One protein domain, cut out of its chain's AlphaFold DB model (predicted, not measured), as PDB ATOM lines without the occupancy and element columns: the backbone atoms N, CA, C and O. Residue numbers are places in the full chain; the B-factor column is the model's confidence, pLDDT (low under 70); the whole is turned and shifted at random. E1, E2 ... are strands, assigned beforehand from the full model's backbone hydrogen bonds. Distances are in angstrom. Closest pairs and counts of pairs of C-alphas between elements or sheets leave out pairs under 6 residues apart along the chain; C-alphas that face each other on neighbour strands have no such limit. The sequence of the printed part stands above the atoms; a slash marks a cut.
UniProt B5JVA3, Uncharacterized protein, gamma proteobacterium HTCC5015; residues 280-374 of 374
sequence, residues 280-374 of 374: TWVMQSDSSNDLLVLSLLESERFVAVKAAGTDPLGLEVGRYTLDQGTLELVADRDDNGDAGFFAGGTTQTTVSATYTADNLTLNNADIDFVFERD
ATOM      1  N   THR A 280     -14.239  39.262  23.033       91.00
ATOM      2  CA  THR A 280     -13.698  38.004  22.525       91.00
ATOM      3  C   THR A 280     -13.209  38.174  21.090       91.00
ATOM      4  O   THR A 280     -13.885  38.724  20.228       91.00
ATOM      5  N   TRP A 281     -12.007  37.677  20.847       91.94
ATOM      6  CA  TRP A 281     -11.269  37.767  19.604       91.94
ATOM      7  C   TRP A 281     -10.858  36.360  19.188       91.94
ATOM      8  O   TRP A 281     -10.209  35.641  19.952       91.94
ATOM      9  N   VAL A 282     -11.227  35.953  17.980       90.69
ATOM     10  CA  VAL A 282     -10.917  34.634  17.426       90.69
ATOM     11  C   VAL A 282      -9.869  34.799  16.338       90.69
ATOM     12  O   VAL A 282     -10.026  35.605  15.424       90.69
ATOM     13  N   MET A 283      -8.768  34.059  16.448       89.50
ATOM     14  CA  MET A 283      -7.649  34.184  15.520       89.50
ATOM     15  C   MET A 283      -8.061  33.750  14.109       89.50
ATOM     16  O   MET A 283      -8.611  32.663  13.923       89.50
ATOM     17  N   GLN A 284      -7.746  34.578  13.112       77.50
ATOM     18  CA  GLN A 284      -7.842  34.205  11.705       77.50
ATOM     19  C   GLN A 284      -6.721  33.200  11.402       77.50
ATOM     20  O   GLN A 284      -5.554  33.570  11.312       77.50
ATOM     21  N   SER A 285      -7.052  31.912  11.275       65.81
ATOM     22  CA  SER A 285      -6.070  30.894  10.877       65.81
ATOM     23  C   SER A 285      -5.762  31.005   9.382       65.81
ATOM     24  O   SER A 285      -6.657  30.927   8.542       65.81
ATOM     25  N   ASP A 286      -4.480  31.068   9.042       54.28
ATOM     26  CA  ASP A 286      -3.946  31.178   7.685       54.28
ATOM     27  C   ASP A 286      -3.677  29.826   6.996       54.28
ATOM     28  O   ASP A 286      -3.441  29.810   5.789       54.28
ATOM     29  N   SER A 287      -3.739  28.686   7.704       57.31
ATOM     30  CA  SER A 287      -3.810  27.320   7.115       57.31
ATOM     31  C   SER A 287      -3.725  26.158   8.126       57.31
ATOM     32  O   SER A 287      -3.833  24.999   7.721       57.31
ATOM     33  N   SER A 288      -3.514  26.423   9.419       60.84
ATOM     34  CA  SER A 288      -3.138  25.413  10.424       60.84
ATOM     35  C   SER A 288      -4.304  24.702  11.127       60.84
ATOM     36  O   SER A 288      -4.061  23.760  11.878       60.84
ATOM     37  N   ASN A 289      -5.564  25.090  10.876       67.81
ATOM     38  CA  ASN A 289      -6.729  24.717  11.705       67.81
ATOM     39  C   ASN A 289      -6.555  25.098  13.189       67.81
ATOM     40  O   ASN A 289      -7.250  24.559  14.056       67.81
ATOM     41  N   ASP A 290      -5.631  26.011  13.490       78.81
ATOM     42  CA  ASP A 290      -5.444  26.514  14.839       78.81
ATOM     43  C   ASP A 290      -6.654  27.357  15.239       78.81
ATOM     44  O   ASP A 290      -7.103  28.232  14.497       78.81
ATOM     45  N   LEU A 291      -7.164  27.111  16.443       86.06
ATOM     46  CA  LEU A 291      -8.195  27.930  17.056       86.06
ATOM     47  C   LEU A 291      -7.646  28.519  18.346       86.06
ATOM     48  O   LEU A 291      -7.587  27.833  19.368       86.06
ATOM     49  N   LEU A 292      -7.266  29.792  18.277       89.44
ATOM     50  CA  LEU A 292      -6.906  30.608  19.429       89.44
ATOM     51  C   LEU A 292      -8.026  31.620  19.683       89.44
ATOM     52  O   LEU A 292      -8.380  32.399  18.798       89.44
ATOM     53  N   VAL A 293      -8.575  31.595  20.893       92.06
ATOM     54  CA  VAL A 293      -9.604  32.526  21.364       92.06
ATOM     55  C   VAL A 293      -8.999  33.378  22.471       92.06
ATOM     56  O   VAL A 293      -8.593  32.842  23.499       92.06
ATOM     57  N   LEU A 294      -8.944  34.694  22.277       93.31
ATOM     58  CA  LEU A 294      -8.500  35.678  23.262       93.31
ATOM     59  C   LEU A 294      -9.705  36.488  23.739       93.31
ATOM     60  O   LEU A 294     -10.354  37.150  22.947       93.31
ATOM     61  N   SER A 295      -9.987  36.496  25.036       92.69
ATOM     62  CA  SER A 295     -10.973  37.393  25.642       92.69
ATOM     63  C   SER A 295     -10.290  38.392  26.565       92.69
ATOM     64  O   SER A 295      -9.640  38.002  27.537       92.69
ATOM     65  N   LEU A 296     -10.454  39.681  26.272       93.31
ATOM     66  CA  LEU A 296      -9.999  40.796  27.103       93.31
ATOM     67  C   LEU A 296     -11.195  41.326  27.888       93.31
ATOM     68  O   LEU A 296     -12.161  41.805  27.300       93.31
ATOM     69  N   LEU A 297     -11.151  41.197  29.213       91.38
ATOM     70  CA  LEU A 297     -12.285  41.436  30.102       91.38
ATOM     71  C   LEU A 297     -12.292  42.863  30.667       91.38
ATOM     72  O   LEU A 297     -11.239  43.475  30.851       91.38
ATOM     73  N   GLU A 298     -13.472  43.383  31.022       89.69
ATOM     74  CA  GLU A 298     -13.620  44.696  31.687       89.69
ATOM     75  C   GLU A 298     -12.895  44.773  33.037       89.69
ATOM     76  O   GLU A 298     -12.536  45.848  33.504       89.69
ATOM     77  N   SER A 299     -12.659  43.623  33.665       90.00
ATOM     78  CA  SER A 299     -11.936  43.494  34.929       90.00
ATOM     79  C   SER A 299     -10.411  43.587  34.785       90.00
ATOM     80  O   SER A 299      -9.702  43.231  35.726       90.00
ATOM     81  N   GLU A 300      -9.906  44.020  33.621       92.81
ATOM     82  CA  GLU A 300      -8.472  44.055  33.275       92.81
ATOM     83  C   GLU A 300      -7.824  42.658  33.331       92.81
ATOM     84  O   GLU A 300      -6.627  42.481  33.570       92.81
ATOM     85  N   ARG A 301      -8.651  41.633  33.125       92.50
ATOM     86  CA  ARG A 301      -8.284  40.220  33.059       92.50
ATOM     87  C   ARG A 301      -8.270  39.760  31.612       92.50
ATOM     88  O   ARG A 301      -9.088  40.226  30.829       92.50
ATOM     89  N   PHE A 302      -7.409  38.814  31.269       92.94
ATOM     90  CA  PHE A 302      -7.503  38.120  29.987       92.94
ATOM     91  C   PHE A 302      -7.666  36.616  30.176       92.94
ATOM     92  O   PHE A 302      -7.253  36.049  31.194       92.94
ATOM     93  N   VAL A 303      -8.263  36.002  29.162       92.19
ATOM     94  CA  VAL A 303      -8.334  34.561  28.947       92.19
ATOM     95  C   VAL A 303      -7.851  34.299  27.526       92.19
ATOM     96  O   VAL A 303      -8.419  34.863  26.598       92.19
ATOM     97  N   ALA A 304      -6.851  33.447  27.339       91.56
ATOM     98  CA  ALA A 304      -6.451  32.954  26.028       91.56
ATOM     99  C   ALA A 304      -6.520  31.426  26.011       91.56
ATOM    100  O   ALA A 304      -5.980  30.762  26.892       91.56
ATOM    101  N   VAL A 305      -7.224  30.869  25.028       90.81
ATOM    102  CA  VAL A 305      -7.439  29.427  24.893       90.81
ATOM    103  C   VAL A 305      -7.048  28.975  23.500       90.81
ATOM    104  O   VAL A 305      -7.646  29.417  22.518       90.81
ATOM    105  N   LYS A 306      -6.105  28.034  23.421       89.56
ATOM    106  CA  LYS A 306      -5.834  27.269  22.200       89.56
ATOM    107  C   LYS A 306      -6.658  25.981  22.241       89.56
ATOM    108  O   LYS A 306      -6.321  25.054  22.974       89.56
ATOM    109  N   ALA A 307      -7.759  25.948  21.490       87.25
ATOM    110  CA  ALA A 307      -8.754  24.869  21.508       87.25
ATOM    111  C   ALA A 307      -8.641  23.886  20.329       87.25
ATOM    112  O   ALA A 307      -9.196  22.790  20.383       87.25
ATOM    113  N   ALA A 308      -7.916  24.251  19.273       84.31
ATOM    114  CA  ALA A 308      -7.575  23.369  18.161       84.31
ATOM    115  C   ALA A 308      -6.228  23.792  17.564       84.31
ATOM    116  O   ALA A 308      -5.794  24.929  17.774       84.31
ATOM    117  N   GLY A 309      -5.583  22.887  16.832       79.62
ATOM    118  CA  GLY A 309      -4.332  23.174  16.140       79.62
ATOM    119  C   GLY A 309      -3.287  22.071  16.224       79.62
ATOM    120  O   GLY A 309      -3.555  20.980  16.735       79.62
ATOM    121  N   THR A 310      -2.090  22.359  15.711       74.75
ATOM    122  CA  THR A 310      -0.949  21.423  15.757       74.75
ATOM    123  C   THR A 310      -0.094  21.545  17.014       74.75
ATOM    124  O   THR A 310       0.582  20.580  17.378       74.75
ATOM    125  N   ASP A 311      -0.124  22.702  17.673       75.50
ATOM    126  CA  ASP A 311       0.599  22.920  18.930       75.50
ATOM    127  C   ASP A 311      -0.203  22.410  20.137       75.50
ATOM    128  O   ASP A 311      -1.416  22.190  20.030       75.50
ATOM    129  N   PRO A 312       0.442  22.234  21.306       79.38
ATOM    130  CA  PRO A 312      -0.252  21.864  22.530       79.38
ATOM    131  C   PRO A 312      -1.424  22.804  22.848       79.38
ATOM    132  O   PRO A 312      -1.269  24.019  22.957       79.38
ATOM    133  N   LEU A 313      -2.605  22.218  23.043       86.25
ATOM    134  CA  LEU A 313      -3.802  22.927  23.500       86.25
ATOM    135  C   LEU A 313      -3.619  23.379  24.946       86.25
ATOM    136  O   LEU A 313      -3.047  22.637  25.751       86.25
ATOM    137  N   GLY A 314      -4.136  24.551  25.299       86.75
ATOM    138  CA  GLY A 314      -3.918  25.101  26.632       86.75
ATOM    139  C   GLY A 314      -4.693  26.374  26.919       86.75
ATOM    140  O   GLY A 314      -5.394  26.910  26.059       86.75
ATOM    141  N   LEU A 315      -4.564  26.804  28.172       88.56
ATOM    142  CA  LEU A 315      -5.198  27.981  28.737       88.56
ATOM    143  C   LEU A 315      -4.134  28.877  29.367       88.56
ATOM    144  O   LEU A 315      -3.349  28.425  30.204       88.56
ATOM    145  N   GLU A 316      -4.214  30.157  29.039       89.88
ATOM    146  CA  GLU A 316      -3.501  31.234  29.707       89.88
ATOM    147  C   GLU A 316      -4.539  32.186  30.311       89.88
ATOM    148  O   GLU A 316      -5.452  32.661  29.632       89.88
ATOM    149  N   VAL A 317      -4.420  32.481  31.604       90.12
ATOM    150  CA  VAL A 317      -5.262  33.489  32.263       90.12
ATOM    151  C   VAL A 317      -4.409  34.444  33.064       90.12
ATOM    152  O   VAL A 317      -3.444  34.054  33.726       90.12
ATOM    153  N   GLY A 318      -4.790  35.712  33.062       92.06
ATOM    154  CA  GLY A 318      -3.957  36.721  33.686       92.06
ATOM    155  C   GLY A 318      -4.560  38.106  33.674       92.06
ATOM    156  O   GLY A 318      -5.779  38.275  33.622       92.06
ATOM    157  N   ARG A 319      -3.690  39.103  33.779       95.06
ATOM    158  CA  ARG A 319      -4.038  40.523  33.757       95.06
ATOM    159  C   ARG A 319      -3.478  41.172  32.511       95.06
ATOM    160  O   ARG A 319      -2.440  40.736  32.016       95.06
ATOM    161  N   TYR A 320      -4.136  42.223  32.049       95.31
ATOM    162  CA  TYR A 320      -3.606  43.038  30.971       95.31
ATOM    163  C   TYR A 320      -3.650  44.523  31.300       95.31
ATOM    164  O   TYR A 320      -4.487  44.977  32.079       95.31
ATOM    165  N   THR A 321      -2.752  45.280  30.677       96.31
ATOM    166  CA  THR A 321      -2.842  46.739  30.591       96.31
ATOM    167  C   THR A 321      -2.710  47.161  29.131       96.31
ATOM    168  O   THR A 321      -2.015  46.510  28.353       96.31
ATOM    169  N   LEU A 322      -3.409  48.227  28.737       93.88
ATOM    170  CA  LEU A 322      -3.289  48.823  27.409       93.88
ATOM    171  C   LEU A 322      -2.917  50.297  27.566       93.88
ATOM    172  O   LEU A 322      -3.726  51.089  28.052       93.88
ATOM    173  N   ASP A 323      -1.720  50.668  27.119       94.38
ATOM    174  CA  ASP A 323      -1.259  52.058  27.106       94.38
ATOM    175  C   ASP A 323      -0.729  52.436  25.723       94.38
ATOM    176  O   ASP A 323       0.185  51.810  25.196       94.38
ATOM    177  N   GLN A 324      -1.330  53.456  25.106       91.00
ATOM    178  CA  GLN A 324      -0.921  53.998  23.800       91.00
ATOM    179  C   GLN A 324      -0.676  52.927  22.711       91.00
ATOM    180  O   GLN A 324       0.279  53.022  21.943       91.00
ATOM    181  N   GLY A 325      -1.540  51.906  22.634       91.12
ATOM    182  CA  GLY A 325      -1.414  50.809  21.660       91.12
ATOM    183  C   GLY A 325      -0.393  49.735  22.046       91.12
ATOM    184  O   GLY A 325      -0.102  48.855  21.249       91.12
ATOM    185  N   THR A 326       0.147  49.785  23.261       93.81
ATOM    186  CA  THR A 326       1.001  48.745  23.834       93.81
ATOM    187  C   THR A 326       0.169  47.907  24.796       93.81
ATOM    188  O   THR A 326      -0.303  48.427  25.806       93.81
ATOM    189  N   LEU A 327      -0.035  46.633  24.464       94.81
ATOM    190  CA  LEU A 327      -0.746  45.665  25.293       94.81
ATOM    191  C   LEU A 327       0.275  44.847  26.087       94.81
ATOM    192  O   LEU A 327       1.081  44.110  25.519       94.81
ATOM    193  N   GLU A 328       0.239  44.981  27.403       94.38
ATOM    194  CA  GLU A 328       1.016  44.166  28.327       94.38
ATOM    195  C   GLU A 328       0.133  43.040  28.861       94.38
ATOM    196  O   GLU A 328      -0.959  43.305  29.359       94.38
ATOM    197  N   LEU A 329       0.609  41.797  28.784       93.44
ATOM    198  CA  LEU A 329      -0.067  40.616  29.319       93.44
ATOM    199  C   LEU A 329       0.799  40.001  30.417       93.44
ATOM    200  O   LEU A 329       1.987  39.749  30.210       93.44
ATOM    201  N   VAL A 330       0.198  39.728  31.573       93.19
ATOM    202  CA  VAL A 330       0.839  39.056  32.710       93.19
ATOM    203  C   VAL A 330       0.025  37.820  33.074       93.19
ATOM    204  O   VAL A 330      -1.088  37.952  33.584       93.19
ATOM    205  N   ALA A 331       0.564  36.631  32.817       90.00
ATOM    206  CA  ALA A 331      -0.070  35.362  33.150       90.00
ATOM    207  C   ALA A 331      -0.013  35.089  34.660       90.00
ATOM    208  O   ALA A 331       1.060  35.069  35.266       90.00
ATOM    209  N   ASP A 332      -1.175  34.818  35.255       87.81
ATOM    210  CA  ASP A 332      -1.275  34.229  36.596       87.81
ATOM    211  C   ASP A 332      -1.192  32.696  36.532       87.81
ATOM    212  O   ASP A 332      -0.774  32.045  37.492       87.81
ATOM    213  N   ARG A 333      -1.620  32.121  35.402       85.00
ATOM    214  CA  ARG A 333      -1.599  30.690  35.109       85.00
ATOM    215  C   ARG A 333      -1.399  30.487  33.611       85.00
ATOM    216  O   ARG A 333      -2.064  31.135  32.805       85.00
ATOM    217  N   ASP A 334      -0.511  29.557  33.304       83.75
ATOM    218  CA  ASP A 334      -0.217  29.013  31.984       83.75
ATOM    219  C   ASP A 334      -0.034  27.505  32.188       83.75
ATOM    220  O   ASP A 334       0.818  27.072  32.971       83.75
ATOM    221  N   ASP A 335      -0.917  26.714  31.583       78.38
ATOM    222  CA  ASP A 335      -1.009  25.283  31.875       78.38
ATOM    223  C   ASP A 335      -0.004  24.419  31.117       78.38
ATOM    224  O   ASP A 335       0.242  23.281  31.527       78.38
ATOM    225  N   ASN A 336       0.546  24.902  30.003       71.81
ATOM    226  CA  ASN A 336       1.377  24.064  29.141       71.81
ATOM    227  C   ASN A 336       2.633  24.755  28.587       71.81
ATOM    228  O   ASN A 336       3.452  24.061  27.989       71.81
ATOM    229  N   GLY A 337       2.827  26.056  28.832       66.25
ATOM    230  CA  GLY A 337       4.045  26.791  28.487       66.25
ATOM    231  C   GLY A 337       4.205  27.157  27.011       66.25
ATOM    232  O   GLY A 337       5.211  27.793  26.684       66.25
ATOM    233  N   ASP A 338       3.261  26.729  26.161       67.88
ATOM    234  CA  ASP A 338       3.331  26.791  24.694       67.88
ATOM    235  C   ASP A 338       1.982  27.192  24.030       67.88
ATOM    236  O   ASP A 338       1.909  27.305  22.804       67.88
ATOM    237  N   ALA A 339       0.892  27.390  24.787       62.44
ATOM    238  CA  ALA A 339      -0.435  27.711  24.248       62.44
ATOM    239  C   ALA A 339      -0.743  29.209  24.234       62.44
ATOM    240  O   ALA A 339      -1.542  29.678  25.036       62.44
ATOM    241  N   GLY A 340      -0.253  29.924  23.224       69.31
ATOM    242  CA  GLY A 340      -0.710  31.287  22.953       69.31
ATOM    243  C   GLY A 340       0.419  32.300  22.961       69.31
ATOM    244  O   GLY A 340       1.227  32.320  22.032       69.31
ATOM    245  N   PHE A 341       0.416  33.200  23.944       73.19
ATOM    246  CA  PHE A 341       1.246  34.407  23.927       73.19
ATOM    247  C   PHE A 341       2.541  34.279  24.732       73.19
ATOM    248  O   PHE A 341       3.430  35.127  24.584       73.19
ATOM    249  N   PHE A 342       2.666  33.251  25.572       74.62
ATOM    250  CA  PHE A 342       3.859  32.996  26.368       74.62
ATOM    251  C   PHE A 342       4.619  31.778  25.834       74.62
ATOM    252  O   PHE A 342       4.028  30.798  25.396       74.62
ATOM    253  N   ALA A 343       5.953  31.846  25.851       68.00
ATOM    254  CA  ALA A 343       6.809  30.748  25.409       68.00
ATOM    255  C   ALA A 343       7.952  30.525  26.400       68.00
ATOM    256  O   ALA A 343       8.566  31.472  26.901       68.00
ATOM    257  N   GLY A 344       8.280  29.263  26.675       66.75
ATOM    258  CA  GLY A 344       9.475  28.916  27.452       66.75
ATOM    259  C   GLY A 344       9.439  29.376  28.916       66.75
ATOM    260  O   GLY A 344      10.490  29.644  29.501       66.75
ATOM    261  N   GLY A 345       8.245  29.467  29.514       67.88
ATOM    262  CA  GLY A 345       8.053  29.788  30.934       67.88
ATOM    263  C   GLY A 345       8.107  31.279  31.284       67.88
ATOM    264  O   GLY A 345       8.219  31.627  32.461       67.88
ATOM    265  N   THR A 346       8.045  32.174  30.293       77.81
ATOM    266  CA  THR A 346       7.795  33.602  30.536       77.81
ATOM    267  C   THR A 346       6.373  33.810  31.046       77.81
ATOM    268  O   THR A 346       5.446  33.276  30.463       77.81
ATOM    269  N   THR A 347       6.170  34.632  32.073       83.94
ATOM    270  CA  THR A 347       4.821  34.954  32.588       83.94
ATOM    271  C   THR A 347       4.377  36.371  32.234       83.94
ATOM    272  O   THR A 347       3.359  36.842  32.728       83.94
ATOM    273  N   GLN A 348       5.171  37.094  31.447       89.38
ATOM    274  CA  GLN A 348       4.907  38.474  31.061       89.38
ATOM    275  C   GLN A 348       5.397  38.711  29.635       89.38
ATOM    276  O   GLN A 348       6.510  38.313  29.289       89.38
ATOM    277  N   THR A 349       4.569  39.372  28.832       88.62
ATOM    278  CA  THR A 349       4.898  39.767  27.464       88.62
ATOM    279  C   THR A 349       4.275  41.118  27.136       88.62
ATOM    280  O   THR A 349       3.335  41.575  27.793       88.62
ATOM    281  N   THR A 350       4.822  41.785  26.129       90.12
ATOM    282  CA  THR A 350       4.343  43.081  25.659       90.12
ATOM    283  C   THR A 350       4.290  43.063  24.143       90.12
ATOM    284  O   THR A 350       5.283  42.745  23.493       90.12
ATOM    285  N   VAL A 351       3.136  43.423  23.588       90.94
ATOM    286  CA  VAL A 351       2.878  43.423  22.146       90.94
ATOM    287  C   VAL A 351       2.286  44.756  21.709       90.94
ATOM    288  O   VAL A 351       1.629  45.453  22.484       90.94
ATOM    289  N   SER A 352       2.514  45.127  20.452       92.81
ATOM    290  CA  SER A 352       1.836  46.286  19.863       92.81
ATOM    291  C   SER A 352       0.454  45.863  19.376       92.81
ATOM    292  O   SER A 352       0.349  44.967  18.542       92.81
ATOM    293  N   ALA A 353      -0.595  46.512  19.872       93.69
ATOM    294  CA  ALA A 353      -1.984  46.237  19.543       93.69
ATOM    295  C   ALA A 353      -2.574  47.344  18.659       93.69
ATOM    296  O   ALA A 353      -2.630  48.515  19.044       93.69
ATOM    297  N   THR A 354      -3.081  46.959  17.491       92.31
ATOM    298  CA  THR A 354      -3.915  47.811  16.634       92.31
ATOM    299  C   THR A 354      -5.277  47.166  16.475       92.31
ATOM    300  O   THR A 354      -5.351  45.996  16.116       92.31
ATOM    301  N   TYR A 355      -6.353  47.910  16.728       90.38
ATOM    302  CA  TYR A 355      -7.701  47.352  16.710       90.38
ATOM    303  C   TYR A 355      -8.728  48.306  16.099       90.38
ATOM    304  O   TYR A 355      -8.579  49.530  16.136       90.38
ATOM    305  N   THR A 356      -9.772  47.719  15.526       88.19
ATOM    306  CA  THR A 356     -10.969  48.384  15.006       88.19
ATOM    307  C   THR A 356     -12.214  47.795  15.677       88.19
ATOM    308  O   THR A 356     -12.119  47.068  16.671       88.19
ATOM    309  N   ALA A 357     -13.394  48.110  15.137       78.88
ATOM    310  CA  ALA A 357     -14.632  47.472  15.556       78.88
ATOM    311  C   ALA A 357     -14.609  45.955  15.330       78.88
ATOM    312  O   ALA A 357     -15.172  45.254  16.144       78.88
ATOM    313  N   ASP A 358     -13.906  45.445  14.314       83.62
ATOM    314  CA  ASP A 358     -14.036  44.031  13.920       83.62
ATOM    315  C   ASP A 358     -12.706  43.277  13.883       83.62
ATOM    316  O   ASP A 358     -12.691  42.057  13.800       83.62
ATOM    317  N   ASN A 359     -11.575  43.986  13.929       89.62
ATOM    318  CA  ASN A 359     -10.254  43.378  13.776       89.62
ATOM    319  C   ASN A 359      -9.326  43.778  14.919       89.62
ATOM    320  O   ASN A 359      -9.320  44.936  15.345       89.62
ATOM    321  N   LEU A 360      -8.495  42.837  15.352       91.56
ATOM    322  CA  LEU A 360      -7.389  43.059  16.273       91.56
ATOM    323  C   LEU A 360      -6.124  42.458  15.668       91.56
ATOM    324  O   LEU A 360      -6.102  41.303  15.258       91.56
ATOM    325  N   THR A 361      -5.046  43.231  15.650       92.19
ATOM    326  CA  THR A 361      -3.714  42.746  15.296       92.19
ATOM    327  C   THR A 361      -2.777  42.974  16.469       92.19
ATOM    328  O   THR A 361      -2.620  44.108  16.930       92.19
ATOM    329  N   LEU A 362      -2.160  41.896  16.945       91.19
ATOM    330  CA  LEU A 362      -1.128  41.910  17.973       91.19
ATOM    331  C   LEU A 362       0.209  41.576  17.316       91.19
ATOM    332  O   LEU A 362       0.392  40.473  16.815       91.19
ATOM    333  N   ASN A 363       1.136  42.526  17.324       87.38
ATOM    334  CA  ASN A 363       2.440  42.379  16.688       87.38
ATOM    335  C   ASN A 363       3.512  42.195  17.766       87.38
ATOM    336  O   ASN A 363       3.639  43.028  18.676       87.38
ATOM    337  N   ASN A 364       4.303  41.132  17.636       76.38
ATOM    338  CA  ASN A 364       5.575  40.960  18.335       76.38
ATOM    339  C   ASN A 364       6.722  40.945  17.303       76.38
ATOM    340  O   ASN A 364       6.485  40.881  16.104       76.38
ATOM    341  N   ALA A 365       7.978  41.002  17.748       66.69
ATOM    342  CA  ALA A 365       9.158  41.008  16.884       66.69
ATOM    343  C   ALA A 365       9.249  39.802  15.924       66.69
ATOM    344  O   ALA A 365       9.947  39.900  14.914       66.69
ATOM    345  N   ASP A 366       8.555  38.701  16.234       65.19
ATOM    346  CA  ASP A 366       8.675  37.421  15.534       65.19
ATOM    347  C   ASP A 366       7.388  36.961  14.817       65.19
ATOM    348  O   ASP A 366       7.491  36.257  13.811       65.19
ATOM    349  N   ILE A 367       6.194  37.317  15.314       68.25
ATOM    350  CA  ILE A 367       4.891  36.832  14.812       68.25
ATOM    351  C   ILE A 367       3.822  37.924  14.969       68.25
ATOM    352  O   ILE A 367       3.723  38.551  16.030       68.25
ATOM    353  N   ASP A 368       2.997  38.082  13.930       79.88
ATOM    354  CA  ASP A 368       1.772  38.880  13.959       79.88
ATOM    355  C   ASP A 368       0.574  37.952  14.180       79.88
ATOM    356  O   ASP A 368       0.354  37.009  13.420       79.88
ATOM    357  N   PHE A 369      -0.218  38.226  15.212       84.88
ATOM    358  CA  PHE A 369      -1.486  37.548  15.448       84.88
ATOM    359  C   PHE A 369      -2.628  38.433  14.958       84.88
ATOM    360  O   PHE A 369      -2.778  39.567  15.420       84.88
ATOM    361  N   VAL A 370      -3.442  37.913  14.044       89.38
ATOM    362  CA  VAL A 370      -4.616  38.607  13.505       89.38
ATOM    363  C   VAL A 370      -5.873  37.915  14.010       89.38
ATOM    364  O   VAL A 370      -6.012  36.701  13.885       89.38
ATOM    365  N   PHE A 371      -6.787  38.689  14.581       90.88
ATOM    366  CA  PHE A 371      -8.045  38.212  15.132       90.88
ATOM    367  C   PHE A 371      -9.222  38.972  14.535       90.88
ATOM    368  O   PHE A 371      -9.140  40.180  14.295       90.88
ATOM    369  N   GLU A 372     -10.335  38.265  14.399       88.81
ATOM    370  CA  GLU A 372     -11.660  38.842  14.204       88.81
ATOM    371  C   GLU A 372     -12.388  38.915  15.537       88.81
ATOM    372  O   GLU A 372     -12.218  38.055  16.406       88.81
ATOM    373  N   ARG A 373     -13.188  39.963  15.707       85.75
ATOM    374  CA  ARG A 373     -14.098  40.064  16.842       85.75
ATOM    375  C   ARG A 373     -15.189  39.010  16.715       85.75
ATOM    376  O   ARG A 373     -15.729  38.809  15.626       85.75
ATOM    377  N   ASP A 374     -15.508  38.373  17.834       75.69
ATOM    378  CA  ASP A 374     -16.630  37.446  17.932       75.69
ATOM    379  C   ASP A 374     -17.914  38.112  18.424       75.69
ATOM    380  O   ASP A 374     -17.856  38.978  19.323       75.69
TER     381      ASP A 374
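What this domain is: This is residues 280 to 374 of the 374 residues of an uncharacterized protein of gamma proteobacterium HTCC5015 (UniProt B5JVA3). Picture a small closed barrel: eight strands, E1 to E8, stand side by side in a ring, each antiparallel to its two neighbours, and E8 meets E1 to close it. Three of the strands, E4, E5 and E6, bend strongly on their way round, and the long link from E5 to E6, residues 335 to 347, folds back toward the middle of the barrel. The printed part has 95 residues with eight named strands and no named helix, in the order E1 E2 E3 E4 E5 E6 E7 E8; the class is all strand, and the strands form a meander, each the antiparallel neighbour of the one before. The whole is compact, with a radius of gyration of the C-alphas of 12.2 A, and rounded, with spans of 33 by 27 by 26 A.

Where its parts are: Find C-alpha 280 at (-13.698, 38.004, 22.525), where E1 begins; it runs to residue 283. E2 is residues 291 to 296, and E3 is residues 301 to 308, 22.5 A long. Look next for C-alpha 314 at (-3.918, 25.101, 26.632): here begins E4, residues 314 to 323, the longest strand at 27.1 A, which bends by 58 degrees at residue 318. E5, residues 326 to 334, is 21.4 A long and bends by 61 degrees at residue 331. E6, residues 348 to 355, is 21.1 A long and bends by 54 degrees at residue 352. E7 is residues 359 to 363, and E8, residues 368 to 373, ends at C-alpha 373 at (-14.098, 40.064, 16.842).

How they stand to each other: Start at the hairpin of E4 and E5, at 150 degrees, where N 319 and O 330 are 2.9 A apart, within hydrogen-bond range. On the other side of E4 lies E3, at 140 degrees, with N 304 and O 316 at 2.8 A. E2 and E3 stand at 171 degrees, with N 295 and O 303 at 2.8 A, and E1 and E2 at 150 degrees, with N 281 and O 294 at 2.7 A. Going round from E5, you meet E6 at 133 degrees, with N 327 and O 351 at 2.8 A. The pairing of E6 is staggered: residues 348 to 352 pair with E5 and residues 352 to 355 with E7, where N 354 and O 361 are 2.9 A apart. E7 and E8 have N 360 and O 371 at 2.9 A. E8 and E1 close the ring at 132 degrees, with N 282 and O 372 at 2.8 A. Among the pairs that are apart are E1 and E5, and E4 and E8.

The domain as a whole: The C-alphas of Thr 310 and Gln 324, 33.6 A apart, are the two farthest apart, while those of Thr 280 and Asp 374, the chain's last residue, are 5.5 A apart. The printed part has no cut. The link from E5 to E6 is long, that from E1 to E2 is short, and the others are tight. The mean pLDDT of the printed part is 84.3; look for values under 70 at residues 285 to 289, 337 to 340, 343 to 345 and 365 to 367.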